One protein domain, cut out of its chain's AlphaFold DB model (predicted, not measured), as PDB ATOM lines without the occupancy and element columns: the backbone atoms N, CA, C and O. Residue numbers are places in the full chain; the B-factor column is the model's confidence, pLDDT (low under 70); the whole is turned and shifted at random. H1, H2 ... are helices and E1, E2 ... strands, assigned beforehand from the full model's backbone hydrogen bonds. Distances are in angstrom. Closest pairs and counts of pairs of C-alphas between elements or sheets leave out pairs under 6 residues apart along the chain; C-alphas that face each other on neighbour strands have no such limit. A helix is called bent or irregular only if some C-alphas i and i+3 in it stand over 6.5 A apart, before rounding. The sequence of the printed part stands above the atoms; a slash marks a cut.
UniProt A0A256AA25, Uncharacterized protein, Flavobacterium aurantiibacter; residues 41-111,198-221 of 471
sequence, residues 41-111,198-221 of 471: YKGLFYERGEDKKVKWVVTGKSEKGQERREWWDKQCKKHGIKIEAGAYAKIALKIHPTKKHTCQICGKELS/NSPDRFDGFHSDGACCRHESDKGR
ATOM      1  N   TYR A  41     199.933 242.613 349.989       97.19
ATOM      2  CA  TYR A  41     199.766 241.350 349.261       97.19
ATOM      3  C   TYR A  41     198.886 240.340 350.011       97.19
ATOM      4  O   TYR A  41     198.827 239.166 349.639       97.19
ATOM      5  N   LYS A  42     198.163 240.774 351.056       96.25
ATOM      6  CA  LYS A  42     197.273 239.903 351.835       96.25
ATOM      7  C   LYS A  42     196.266 239.190 350.923       96.25
ATOM      8  O   LYS A  42     195.574 239.810 350.110       96.25
ATOM      9  N   GLY A  43     196.184 237.870 351.082       94.69
ATOM     10  CA  GLY A  43     195.297 237.002 350.305       94.69
ATOM     11  C   GLY A  43     195.798 236.652 348.901       94.69
ATOM     12  O   GLY A  43     195.066 235.993 348.170       94.69
ATOM     13  N   LEU A  44     197.005 237.075 348.500       96.19
ATOM     14  CA  LEU A  44     197.619 236.593 347.264       96.19
ATOM     15  C   LEU A  44     198.220 235.201 347.489       96.19
ATOM     16  O   LEU A  44     199.035 235.004 348.389       96.19
ATOM     17  N   PHE A  45     197.859 234.250 346.630       94.88
ATOM     18  CA  PHE A  45     198.338 232.876 346.721       94.88
ATOM     19  C   PHE A  45     199.866 232.752 346.587       94.88
ATOM     20  O   PHE A  45     200.480 233.197 345.602       94.88
ATOM     21  N   TYR A  46     200.478 232.033 347.527       94.38
ATOM     22  CA  TYR A  46     201.829 231.498 347.402       94.38
ATOM     23  C   TYR A  46     201.973 230.180 348.162       94.38
ATOM     24  O   TYR A  46     201.204 229.865 349.061       94.38
ATOM     25  N   GLU A  47     203.003 229.426 347.796       93.44
ATOM     26  CA  GLU A  47     203.406 228.199 348.475       93.44
ATOM     27  C   GLU A  47     204.916 228.216 348.701       93.44
ATOM     28  O   GLU A  47     205.630 229.048 348.126       93.44
ATOM     29  N   ARG A  48     205.417 227.293 349.520       92.88
ATOM     30  CA  ARG A  48     206.853 227.077 349.701       92.88
ATOM     31  C   ARG A  48     207.301 225.832 348.942       92.88
ATOM     32  O   ARG A  48     206.542 224.876 348.805       92.88
ATOM     33  N   GLY A  49     208.515 225.877 348.403       85.81
ATOM     34  CA  GLY A  49     209.166 224.707 347.820       85.81
ATOM     35  C   GLY A  49     209.696 223.755 348.895       85.81
ATOM     36  O   GLY A  49     209.691 224.075 350.082       85.81
ATOM     37  N   GLU A  50     210.219 222.606 348.464       84.31
ATOM     38  CA  GLU A  50     210.902 221.642 349.347       84.31
ATOM     39  C   GLU A  50     212.087 222.273 350.097       84.31
ATOM     40  O   GLU A  50     212.382 221.913 351.231       84.31
ATOM     41  N   ASP A  51     212.731 223.280 349.499       84.00
ATOM     42  CA  ASP A  51     213.820 224.046 350.106       84.00
ATOM     43  C   ASP A  51     213.339 225.146 351.070       84.00
ATOM     44  O   ASP A  51     214.114 226.030 351.439       84.00
ATOM     45  N   LYS A  52     212.058 225.105 351.464       86.69
ATOM     46  CA  LYS A  52     211.350 226.061 352.331       86.69
ATOM     47  C   LYS A  52     211.280 227.495 351.794       86.69
ATOM     48  O   LYS A  52     210.687 228.355 352.447       86.69
ATOM     49  N   LYS A  53     211.811 227.779 350.601       89.94
ATOM     50  CA  LYS A  53     211.742 229.112 349.989       89.94
ATOM     51  C   LYS A  53     210.366 229.368 349.400       89.94
ATOM     52  O   LYS A  53     209.695 228.448 348.930       89.94
ATOM     53  N   VAL A  54     209.969 230.636 349.367       91.19
ATOM     54  CA  VAL A  54     208.762 231.069 348.657       91.19
ATOM     55  C   VAL A  54     208.861 230.673 347.185       91.19
ATOM     56  O   VAL A  54     209.805 231.032 346.476       91.19
ATOM     57  N   LYS A  55     207.833 229.994 346.681       91.12
ATOM     58  CA  LYS A  55     207.676 229.741 345.254       91.12
ATOM     59  C   LYS A  55     207.243 231.023 344.548       91.12
ATOM     60  O   LYS A  55     206.061 231.326 344.364       91.12
ATOM     61  N   TRP A  56     208.250 231.794 344.151       93.19
ATOM     62  CA  TRP A  56     208.062 233.130 343.591       93.19
ATOM     63  C   TRP A  56     207.299 233.123 342.262       93.19
ATOM     64  O   TRP A  56     206.459 233.991 342.012       93.19
ATOM     65  N   VAL A  57     207.553 232.114 341.421       91.38
ATOM     66  CA  VAL A  57     207.011 232.006 340.061       91.38
ATOM     67  C   VAL A  57     205.973 230.890 339.971       91.38
ATOM     68  O   VAL A  57     206.247 229.741 340.321       91.38
ATOM     69  N   VAL A  58     204.801 231.222 339.439       88.88
ATOM     70  CA  VAL A  58     203.725 230.290 339.098       88.88
ATOM     71  C   VAL A  58     203.262 230.615 337.685       88.88
ATOM     72  O   VAL A  58     203.005 231.767 337.365       88.88
ATOM     73  N   THR A  59     203.156 229.620 336.811       83.81
ATOM     74  CA  THR A  59     202.699 229.854 335.436       83.81
ATOM     75  C   THR A  59     201.249 230.335 335.444       83.81
ATOM     76  O   THR A  59     200.372 229.602 335.890       83.81
ATOM     77  N   GLY A  60     200.938 231.498 334.867       78.50
ATOM     78  CA  GLY A  60     199.587 232.077 334.900       78.50
ATOM     79  C   GLY A  60     198.457 231.256 334.253       78.50
ATOM     80  O   GLY A  60     197.313 231.704 334.260       78.50
ATOM     81  N   LYS A  61     198.755 230.091 333.658       79.12
ATOM     82  CA  LYS A  61     197.770 229.131 333.131       79.12
ATOM     83  C   LYS A  61     197.426 227.995 334.092       79.12
ATOM     84  O   LYS A  61     196.391 227.369 333.890       79.12
ATOM     85  N   SER A  62     198.293 227.685 335.056       87.50
ATOM     86  CA  SER A  62     197.971 226.671 336.062       87.50
ATOM     87  C   SER A  62     196.834 227.169 336.943       87.50
ATOM     88  O   SER A  62     196.683 228.377 337.087       87.50
ATOM     89  N   GLU A  63     196.118 226.259 337.587       90.69
ATOM     90  CA  GLU A  63     195.085 226.555 338.590       90.69
ATOM     91  C   GLU A  63     195.548 227.621 339.603       90.69
ATOM     92  O   GLU A  63     194.990 228.710 339.667       90.69
ATOM     93  N   LYS A  64     196.714 227.413 340.225       91.38
ATOM     94  CA  LYS A  64     197.376 228.378 341.130       91.38
ATOM     95  C   LYS A  64     197.654 229.750 340.495       91.38
ATOM     96  O   LYS A  64     197.710 230.782 341.157       91.38
ATOM     97  N   GLY A  65     197.894 229.769 339.187       90.31
ATOM     98  CA  GLY A  65     198.132 230.997 338.425       90.31
ATOM     99  C   GLY A  65     196.835 231.742 338.107       90.31
ATOM    100  O   GLY A  65     196.848 232.969 338.012       90.31
ATOM    101  N   GLN A  66     195.724 231.013 337.965       91.62
ATOM    102  CA  GLN A  66     194.383 231.575 337.834       91.62
ATOM    103  C   GLN A  66     193.916 232.167 339.168       91.62
ATOM    104  O   GLN A  66     193.444 233.296 339.177       91.62
ATOM    105  N   GLU A  67     194.201 231.513 340.293       94.25
ATOM    106  CA  GLU A  67     193.942 232.073 341.628       94.25
ATOM    107  C   GLU A  67     194.683 233.406 341.844       94.25
ATOM    108  O   GLU A  67     194.089 234.418 342.229       94.25
ATOM    109  N   ARG A  68     195.980 233.469 341.490       94.38
ATOM    110  CA  ARG A  68     196.720 234.744 341.491       94.38
ATOM    111  C   ARG A  68     196.050 235.784 340.593       94.38
ATOM    112  O   ARG A  68     195.966 236.950 340.969       94.38
ATOM    113  N   ARG A  69     195.589 235.391 339.402       93.69
ATOM    114  CA  ARG A  69     194.917 236.292 338.452       93.69
ATOM    115  C   ARG A  69     193.636 236.882 339.036       93.69
ATOM    116  O   ARG A  69     193.459 238.091 338.946       93.69
ATOM    117  N   GLU A  70     192.800 236.070 339.670       95.00
ATOM    118  CA  GLU A  70     191.581 236.541 340.332       95.00
ATOM    119  C   GLU A  70     191.890 237.564 341.425       95.00
ATOM    120  O   GLU A  70     191.199 238.579 341.548       95.00
ATOM    121  N   TRP A  71     192.962 237.346 342.192       96.81
ATOM    122  CA  TRP A  71     193.426 238.331 343.162       96.81
ATOM    123  C   TRP A  71     193.840 239.648 342.484       96.81
ATOM    124  O   TRP A  71     193.404 240.718 342.910       96.81
ATOM    125  N   TRP A  72     194.608 239.593 341.388       95.69
ATOM    126  CA  TRP A  72     194.982 240.791 340.621       95.69
ATOM    127  C   TRP A  72     193.766 241.516 340.026       95.69
ATOM    128  O   TRP A  72     193.738 242.749 340.023       95.69
ATOM    129  N   ASP A  73     192.744 240.789 339.574       95.81
ATOM    130  CA  ASP A  73     191.482 241.364 339.091       95.81
ATOM    131  C   ASP A  73     190.717 242.073 340.215       95.81
ATOM    132  O   ASP A  73     190.219 243.186 340.021       95.81
ATOM    133  N   LYS A  74     190.673 241.479 341.416       96.94
ATOM    134  CA  LYS A  74     190.098 242.116 342.612       96.94
ATOM    135  C   LYS A  74     190.850 243.399 342.973       96.94
ATOM    136  O   LYS A  74     190.206 244.414 343.234       96.94
ATOM    137  N   GLN A  75     192.185 243.401 342.918       97.06
ATOM    138  CA  GLN A  75     192.971 244.621 343.148       97.06
ATOM    139  C   GLN A  75     192.721 245.689 342.075       97.06
ATOM    140  O   GLN A  75     192.596 246.868 342.408       97.06
ATOM    141  N   CYS A  76     192.592 245.298 340.800       96.25
ATOM    142  CA  CYS A  76     192.221 246.224 339.726       96.25
ATOM    143  C   CYS A  76     190.896 246.924 340.034       96.25
ATOM    144  O   CYS A  76     190.844 248.153 340.048       96.25
ATOM    145  N   LYS A  77     189.858 246.145 340.361       96.19
ATOM    146  CA  LYS A  77     188.533 246.663 340.728       96.19
ATOM    147  C   LYS A  77     188.604 247.586 341.949       96.19
ATOM    148  O   LYS A  77     188.107 248.704 341.883       96.19
ATOM    149  N   LYS A  78     189.294 247.164 343.017       96.38
ATOM    150  CA  LYS A  78     189.476 247.946 344.256       96.38
ATOM    151  C   LYS A  78     190.105 249.321 344.010       96.38
ATOM    152  O   LYS A  78     189.770 250.281 344.693       96.38
ATOM    153  N   HIS A  79     191.025 249.421 343.053       95.19
ATOM    154  CA  HIS A  79     191.748 250.657 342.754       95.19
ATOM    155  C   HIS A  79     191.212 251.419 341.534       95.19
ATOM    156  O   HIS A  79     191.893 252.336 341.065       95.19
ATOM    157  N   GLY A  80     190.036 251.049 341.015       95.31
ATOM    158  CA  GLY A  80     189.415 251.714 339.867       95.31
ATOM    159  C   GLY A  80     190.194 251.555 338.556       95.31
ATOM    160  O   GLY A  80     190.106 252.408 337.678       95.31
ATOM    161  N   ILE A  81     190.993 250.492 338.411       93.38
ATOM    162  CA  ILE A  81     191.757 250.217 337.188       93.38
ATOM    163  C   ILE A  81     190.960 249.260 336.300       93.38
ATOM    164  O   ILE A  81     190.689 248.120 336.676       93.38
ATOM    165  N   LYS A  82     190.628 249.711 335.086       93.94
ATOM    166  CA  LYS A  82     189.998 248.872 334.060       93.94
ATOM    167  C   LYS A  82     190.898 247.678 333.725       93.94
ATOM    168  O   LYS A  82     192.090 247.847 333.473       93.94
ATOM    169  N   ILE A  83     190.322 246.475 333.705       91.62
ATOM    170  CA  ILE A  83     191.045 245.239 333.379       91.62
ATOM    171  C   ILE A  83     191.271 245.190 331.864       91.62
ATOM    172  O   ILE A  83     190.407 244.804 331.084       91.62
ATOM    173  N   GLU A  84     192.458 245.620 331.456       88.06
ATOM    174  CA  GLU A  84     192.926 245.649 330.074       88.06
ATOM    175  C   GLU A  84     194.428 245.333 330.011       88.06
ATOM    176  O   GLU A  84     195.097 245.128 331.031       88.06
ATOM    177  N   ALA A  85     194.994 245.282 328.804       81.19
ATOM    178  CA  ALA A  85     196.419 245.023 328.630       81.19
ATOM    179  C   ALA A  85     197.271 246.056 329.396       81.19
ATOM    180  O   ALA A  85     197.261 247.246 329.097       81.19
ATOM    181  N   GLY A  86     198.048 245.583 330.374       85.38
ATOM    182  CA  GLY A  86     198.897 246.428 331.220       85.38
ATOM    183  C   GLY A  86     198.260 246.884 332.536       85.38
ATOM    184  O   GLY A  86     198.960 247.502 333.335       85.38
ATOM    185  N   ALA A  87     196.997 246.539 332.815       91.50
ATOM    186  CA  ALA A  87     196.328 246.875 334.076       91.50
ATOM    187  C   ALA A  87     197.101 246.376 335.308       91.50
ATOM    188  O   ALA A  87     197.368 247.146 336.230       91.50
ATOM    189  N   TYR A  88     197.567 245.123 335.289       93.88
ATOM    190  CA  TYR A  88     198.317 244.563 336.418       93.88
ATOM    191  C   TYR A  88     199.674 245.225 336.636       93.88
ATOM    192  O   TYR A  88     200.126 245.274 337.769       93.88
ATOM    193  N   ALA A  89     200.303 245.781 335.596       92.44
ATOM    194  CA  ALA A  89     201.541 246.537 335.769       92.44
ATOM    195  C   ALA A  89     201.291 247.823 336.573       92.44
ATOM    196  O   ALA A  89     202.078 248.161 337.454       92.44
ATOM    197  N   LYS A  90     200.163 248.502 336.306       93.00
ATOM    198  CA  LYS A  90     199.731 249.686 337.066       93.00
ATOM    199  C   LYS A  90     199.429 249.319 338.520       93.00
ATOM    200  O   LYS A  90     199.862 250.027 339.421       93.00
ATOM    201  N   ILE A  91     198.728 248.203 338.756       95.88
ATOM    202  CA  ILE A  91     198.450 247.730 340.120       95.88
ATOM    203  C   ILE A  91     199.729 247.323 340.837       95.88
ATOM    204  O   ILE A  91     199.943 247.799 341.944       95.88
ATOM    205  N   ALA A  92     200.588 246.507 340.220       95.81
ATOM    206  CA  ALA A  92     201.847 246.064 340.812       95.81
ATOM    207  C   ALA A  92     202.690 247.264 341.245       95.81
ATOM    208  O   ALA A  92     203.144 247.305 342.383       95.81
ATOM    209  N   LEU A  93     202.797 248.294 340.396       94.88
ATOM    210  CA  LEU A  93     203.442 249.545 340.779       94.88
ATOM    211  C   LEU A  93     202.725 250.220 341.954       94.88
ATOM    212  O   LEU A  93     203.370 250.566 342.939       94.88
ATOM    213  N   LYS A  94     201.399 250.391 341.880       95.12
ATOM    214  CA  LYS A  94     200.595 251.102 342.885       95.12
ATOM    215  C   LYS A  94     200.680 250.474 344.276       95.12
ATOM    216  O   LYS A  94     200.858 251.208 345.244       95.12
ATOM    217  N   ILE A  95     200.631 249.147 344.375       96.00
ATOM    218  CA  ILE A  95     200.624 248.430 345.659       96.00
ATOM    219  C   ILE A  95     202.022 248.055 346.162       96.00
ATOM    220  O   ILE A  95     202.147 247.657 347.318       96.00
ATOM    221  N   HIS A  96     203.071 248.164 345.337       97.62
ATOM    222  CA  HIS A  96     204.419 247.798 345.776       97.62
ATOM    223  C   HIS A  96     204.829 248.645 347.003       97.62
ATOM    224  O   HIS A  96     204.789 249.877 346.893       97.62
ATOM    225  N   PRO A  97     205.251 248.035 348.130       97.06
ATOM    226  CA  PRO A  97     205.470 248.731 349.404       97.06
ATOM    227  C   PRO A  97     206.490 249.867 349.334       97.06
ATOM    228  O   PRO A  97     206.228 250.973 349.783       97.06
ATOM    229  N   THR A  98     207.639 249.605 348.712       96.56
ATOM    230  CA  THR A  98     208.790 250.527 348.685       96.56
ATOM    231  C   THR A  98     209.062 251.136 347.312       96.56
ATOM    232  O   THR A  98     210.055 251.829 347.129       96.56
ATOM    233  N   LYS A  99     208.256 250.776 346.304       96.81
ATOM    234  CA  LYS A  99     208.569 250.954 344.871       96.81
ATOM    235  C   LYS A  99     209.946 250.427 344.421       96.81
ATOM    236  O   LYS A  99     210.375 250.745 343.317       96.81
ATOM    237  N   LYS A 100     210.623 249.578 345.207       97.31
ATOM    238  CA  LYS A 100     211.933 248.998 344.870       97.31
ATOM    239  C   LYS A 100     211.889 247.475 344.805       97.31
ATOM    240  O   LYS A 100     211.580 246.819 345.794       97.31
ATOM    241  N   HIS A 101     212.255 246.917 343.658       97.50
ATOM    242  CA  HIS A 101     212.416 245.481 343.453       97.50
ATOM    243  C   HIS A 101     213.880 245.074 343.622       97.50
ATOM    244  O   HIS A 101     214.776 245.738 343.100       97.50
ATOM    245  N   THR A 102     214.128 243.955 344.301       97.56
ATOM    246  CA  THR A 102     215.484 243.416 344.462       97.56
ATOM    247  C   THR A 102     215.806 242.439 343.337       97.56
ATOM    248  O   THR A 102     215.070 241.491 343.111       97.56
ATOM    249  N   CYS A 103     216.921 242.626 342.634       95.38
ATOM    250  CA  CYS A 103     217.336 241.716 341.569       95.38
ATOM    251  C   CYS A 103     217.752 240.337 342.122       95.38
ATOM    252  O   CYS A 103     218.668 240.245 342.937       95.38
ATOM    253  N   GLN A 104     217.171 239.258 341.592       93.75
ATOM    254  CA  GLN A 104     217.502 237.865 341.931       93.75
ATOM    255  C   GLN A 104     218.987 237.521 341.732       93.75
ATOM    256  O   GLN A 104     219.517 236.688 342.464       93.75
ATOM    257  N   ILE A 105     219.644 238.144 340.748       92.06
ATOM    258  CA  ILE A 105     221.019 237.818 340.345       92.06
ATOM    259  C   ILE A 105     222.042 238.561 341.209       92.06
ATOM    260  O   ILE A 105     222.848 237.938 341.890       92.06
ATOM    261  N   CYS A 106     222.006 239.896 341.201       92.38
ATOM    262  CA  CYS A 106     223.019 240.715 341.874       92.38
ATOM    263  C   CYS A 106     222.575 241.275 343.231       92.38
ATOM    264  O   CYS A 106     223.375 241.911 343.906       92.38
ATOM    265  N   GLY A 107     221.310 241.098 343.629       94.75
ATOM    266  CA  GLY A 107     220.789 241.627 344.893       94.75
ATOM    267  C   GLY A 107     220.609 243.145 344.937       94.75
ATOM    268  O   GLY A 107     220.285 243.675 345.996       94.75
ATOM    269  N   LYS A 108     220.821 243.853 343.818       95.19
ATOM    270  CA  LYS A 108     220.629 245.305 343.736       95.19
ATOM    271  C   LYS A 108     219.145 245.656 343.804       95.19
ATOM    272  O   LYS A 108     218.346 245.093 343.053       95.19
ATOM    273  N   GLU A 109     218.804 246.625 344.647       96.75
ATOM    274  CA  GLU A 109     217.485 247.251 344.656       96.75
ATOM    275  C   GLU A 109     217.345 248.242 343.501       96.75
ATOM    276  O   GLU A 109     218.217 249.078 343.255       96.75
ATOM    277  N   LEU A 110     216.233 248.149 342.786       96.69
ATOM    278  CA  LEU A 110     215.941 248.970 341.625       96.69
ATOM    279  C   LEU A 110     214.515 249.499 341.704       96.69
ATOM    280  O   LEU A 110     213.600 248.741 342.021       96.69
ATOM    281  N   SER A 111     214.304 250.770 341.358       97.19
ATOM    282  CA  SER A 111     212.946 251.315 341.289       97.19
ATOM    283  C   SER A 111     212.112 250.574 340.234       97.19
ATOM    284  O   SER A 111     212.589 250.278 339.134       97.19
ATOM    285  N   ASN A 198     205.581 241.481 335.239       90.06
ATOM    286  CA  ASN A 198     205.262 240.124 334.809       90.06
ATOM    287  C   ASN A 198     204.226 239.464 335.744       90.06
ATOM    288  O   ASN A 198     204.361 238.313 336.162       90.06
ATOM    289  N   SER A 199     203.189 240.215 336.106       86.31
ATOM    290  CA  SER A 199     201.974 239.664 336.705       86.31
ATOM    291  C   SER A 199     201.178 238.844 335.672       86.31
ATOM    292  O   SER A 199     201.158 239.205 334.490       86.31
ATOM    293  N   PRO A 200     200.453 237.791 336.085       86.81
ATOM    294  CA  PRO A 200     200.344 237.267 337.450       86.81
ATOM    295  C   PRO A 200     201.452 236.260 337.808       86.81
ATOM    296  O   PRO A 200     201.412 235.658 338.878       86.81
ATOM    297  N   ASP A 201     202.416 236.041 336.909       89.25
ATOM    298  CA  ASP A 201     203.334 234.910 337.013       89.25
ATOM    299  C   ASP A 201     204.262 235.012 338.233       89.25
ATOM    300  O   ASP A 201     204.547 234.008 338.888       89.25
ATOM    301  N   ARG A 202     204.736 236.219 338.565       93.12
ATOM    302  CA  ARG A 202     205.542 236.466 339.773       93.12
ATOM    303  C   ARG A 202     204.710 237.124 340.860       93.12
ATOM    304  O   ARG A 202     203.830 237.922 340.554       93.12
ATOM    305  N   PHE A 203     205.004 236.767 342.109       95.00
ATOM    306  CA  PHE A 203     204.204 237.153 343.270       95.00
ATOM    307  C   PHE A 203     204.070 238.676 343.422       95.00
ATOM    308  O   PHE A 203     202.963 239.196 343.477       95.00
ATOM    309  N   ASP A 204     205.182 239.404 343.387       95.50
ATOM    310  CA  ASP A 204     205.200 240.872 343.469       95.50
ATOM    311  C   ASP A 204     204.708 241.576 342.193       95.50
ATOM    312  O   ASP A 204     204.494 242.789 342.189       95.50
ATOM    313  N   GLY A 205     204.538 240.814 341.111       94.50
ATOM    314  CA  GLY A 205     204.170 241.303 339.796       94.50
ATOM    315  C   GLY A 205     205.342 241.720 338.909       94.50
ATOM    316  O   GLY A 205     205.090 242.240 337.823       94.50
ATOM    317  N   PHE A 206     206.602 241.474 339.284       95.88
ATOM    318  CA  PHE A 206     207.777 241.898 338.513       95.88
ATOM    319  C   PHE A 206     208.696 240.745 338.111       95.88
ATOM    320  O   PHE A 206     208.702 239.641 338.657       95.88
ATOM    321  N   HIS A 207     209.479 240.983 337.063       93.00
ATOM    322  CA  HIS A 207     210.529 240.064 336.676       93.00
ATOM    323  C   HIS A 207     211.582 239.959 337.788       93.00
ATOM    324  O   HIS A 207     212.176 240.970 338.118       93.00
ATOM    325  N   SER A 208     211.858 238.741 338.268       92.56
ATOM    326  CA  SER A 208     212.822 238.444 339.334       92.56
ATOM    327  C   SER A 208     214.227 238.975 339.052       92.56
ATOM    328  O   SER A 208     214.914 239.440 339.949       92.56
ATOM    329  N   ASP A 209     214.675 238.907 337.795       90.06
ATOM    330  CA  ASP A 209     215.923 239.549 337.403       90.06
ATOM    331  C   ASP A 209     215.634 241.017 337.080       90.06
ATOM    332  O   ASP A 209     214.866 241.327 336.157       90.06
ATOM    333  N   GLY A 210     216.323 241.912 337.784       91.44
ATOM    334  CA  GLY A 210     216.348 243.326 337.454       91.44
ATOM    335  C   GLY A 210     216.936 243.573 336.064       91.44
ATOM    336  O   GLY A 210     217.752 242.802 335.548       91.44
ATOM    337  N   ALA A 211     216.556 244.688 335.450       88.31
ATOM    338  CA  ALA A 211     217.034 245.113 334.139       88.31
ATOM    339  C   ALA A 211     218.568 245.278 334.083       88.31
ATOM    340  O   ALA A 211     219.146 245.145 333.006       88.31
ATOM    341  N   CYS A 212     219.220 245.458 335.240       89.06
ATOM    342  CA  CYS A 212     220.675 245.449 335.388       89.06
ATOM    343  C   CYS A 212     221.332 244.131 334.937       89.06
ATOM    344  O   CYS A 212     222.378 244.176 334.306       89.06
ATOM    345  N   CYS A 213     220.708 242.974 335.192       88.38
ATOM    346  CA  CYS A 213     221.277 241.651 334.884       88.38
ATOM    347  C   CYS A 213     220.483 240.893 333.815       88.38
ATOM    348  O   CYS A 213     220.980 239.937 333.224       88.38
ATOM    349  N   ARG A 214     219.246 241.320 333.526       80.44
ATOM    350  CA  ARG A 214     218.313 240.573 332.675       80.44
ATOM    351  C   ARG A 214     218.867 240.231 331.292       80.44
ATOM    352  O   ARG A 214     218.541 239.185 330.750       80.44
ATOM    353  N   HIS A 215     219.654 241.116 330.689       74.81
ATOM    354  CA  HIS A 215     220.196 240.899 329.346       74.81
ATOM    355  C   HIS A 215     221.219 239.746 329.274       74.81
ATOM    356  O   HIS A 215     221.396 239.154 328.206       74.81
ATOM    357  N   GLU A 216     221.847 239.419 330.404       76.31
ATOM    358  CA  GLU A 216     222.787 238.309 330.569       76.31
ATOM    359  C   GLU A 216     222.078 237.057 331.087       76.31
ATOM    360  O   GLU A 216     222.329 235.957 330.605       76.31
ATOM    361  N   SER A 217     221.163 237.211 332.047       75.50
ATOM    362  CA  SER A 217     220.522 236.075 332.706       75.50
ATOM    363  C   SER A 217     219.388 235.465 331.875       75.50
ATOM    364  O   SER A 217     219.273 234.238 331.792       75.50
ATOM    365  N   ASP A 218     218.528 236.278 331.254       69.94
ATOM    366  CA  ASP A 218     217.370 235.831 330.471       69.94
ATOM    367  C   ASP A 218     217.828 235.352 329.086       69.94
ATOM    368  O   ASP A 218     218.017 236.144 328.160       69.94
ATOM    369  N   LYS A 219     217.976 234.027 328.925       67.69
ATOM    370  CA  LYS A 219     218.460 233.430 327.671       67.69
ATOM    371  C   LYS A 219     217.619 233.834 326.455       67.69
ATOM    372  O   LYS A 219     218.159 233.968 325.357       67.69
ATOM    373  N   GLY A 220     216.318 234.088 326.628       58.69
ATOM    374  CA  GLY A 220     215.442 234.578 325.556       58.69
ATOM    375  C   GLY A 220     215.740 236.022 325.126       58.69
ATOM    376  O   GLY A 220     215.392 236.427 324.017       58.69
ATOM    377  N   ARG A 221     216.418 236.794 325.981       62.50
ATOM    378  CA  ARG A 221     216.847 238.179 325.749       62.50
ATOM    379  C   ARG A 221     218.306 238.307 325.321       62.50
ATOM    380  O   ARG A 221     218.724 239.429 325.032       62.50
TER     381      ARG A 221
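This is residues 41 to 111 and 198 to 221 of the 471 residues of an uncharacterized protein of Flavobacterium aurantiibacter (UniProt A0A256AA25). Two helices, H1 and H2, meet as a corner at one end of the domain, and a small two-strand hairpin, E1 and E2, lies at the other end with the short helix H3; residues 198 to 210, with no named element, run through the middle. Another unnamed stretch, residues 41 to 62, makes a wide loop along one side. The printed part has 95 residues, with three named helices and two named strands in the order H1, H2, E1, E2, H3; the sheet has the order E1 - E2 and is antiparallel. The class is mostly helix, though under half of the residues are in named elements. The whole is compact, with a radius of gyration of the C-alphas of 13.7 A, and its C-alphas span 36 by 31 by 26 A.

E1, residues 100 to 102, and E2, residues 109 to 111, form an antiparallel hairpin, with 144 degrees between their directions. N 101 and O 110 are within hydrogen-bond range at 2.8 A, and so are N 110 and O 101 at 2.8 A. A tight link of 4 residues joins E1 to H2, residues 87 to 95. H2 touches H1, residues 63 to 78, which meets it with residues 72 to 76 alone. Their closest C-alphas are those of Cys 76 and Ile 91, 6.4 A apart. Their lines are about perpendicular at 72 degrees, but only just. H3, residues 211 to 217, touches no helix and is apart from H1, H2 and E1. Every O i to N i+4 pair is within hydrogen-bond range in H1 and H2; in H3 it is 1 of 3, and 1 of 4 for O i to N i+3.

E1 measures 6.6 A and E2 7.0 A from first to last C-alpha. H2 measures 12.5 A. H1 is the longest helix, 22.8 A, and begins at C-alpha 63 at (195.085, 226.555, 338.590). H3 measures 9.8 A and ends at C-alpha 217 at (220.522, 236.075, 332.706). H3 is irregular: C-alphas 212 and 215 are 7.6 A apart.

The two C-alphas farthest apart are those of Asp 51 and Gly 80, 38.3 A. Residues 112 to 197 are not printed, and C-alphas 111 and 198 are 15.0 A apart across this cut, which lies in the link from E2 to H3. Of the links that are printed whole, H1 to H2 and E1 to E2 are short, H2 to E1 is tight, and none is long. The mean pLDDT of the printed part is 90.7; residues 218 to 221 are under 70.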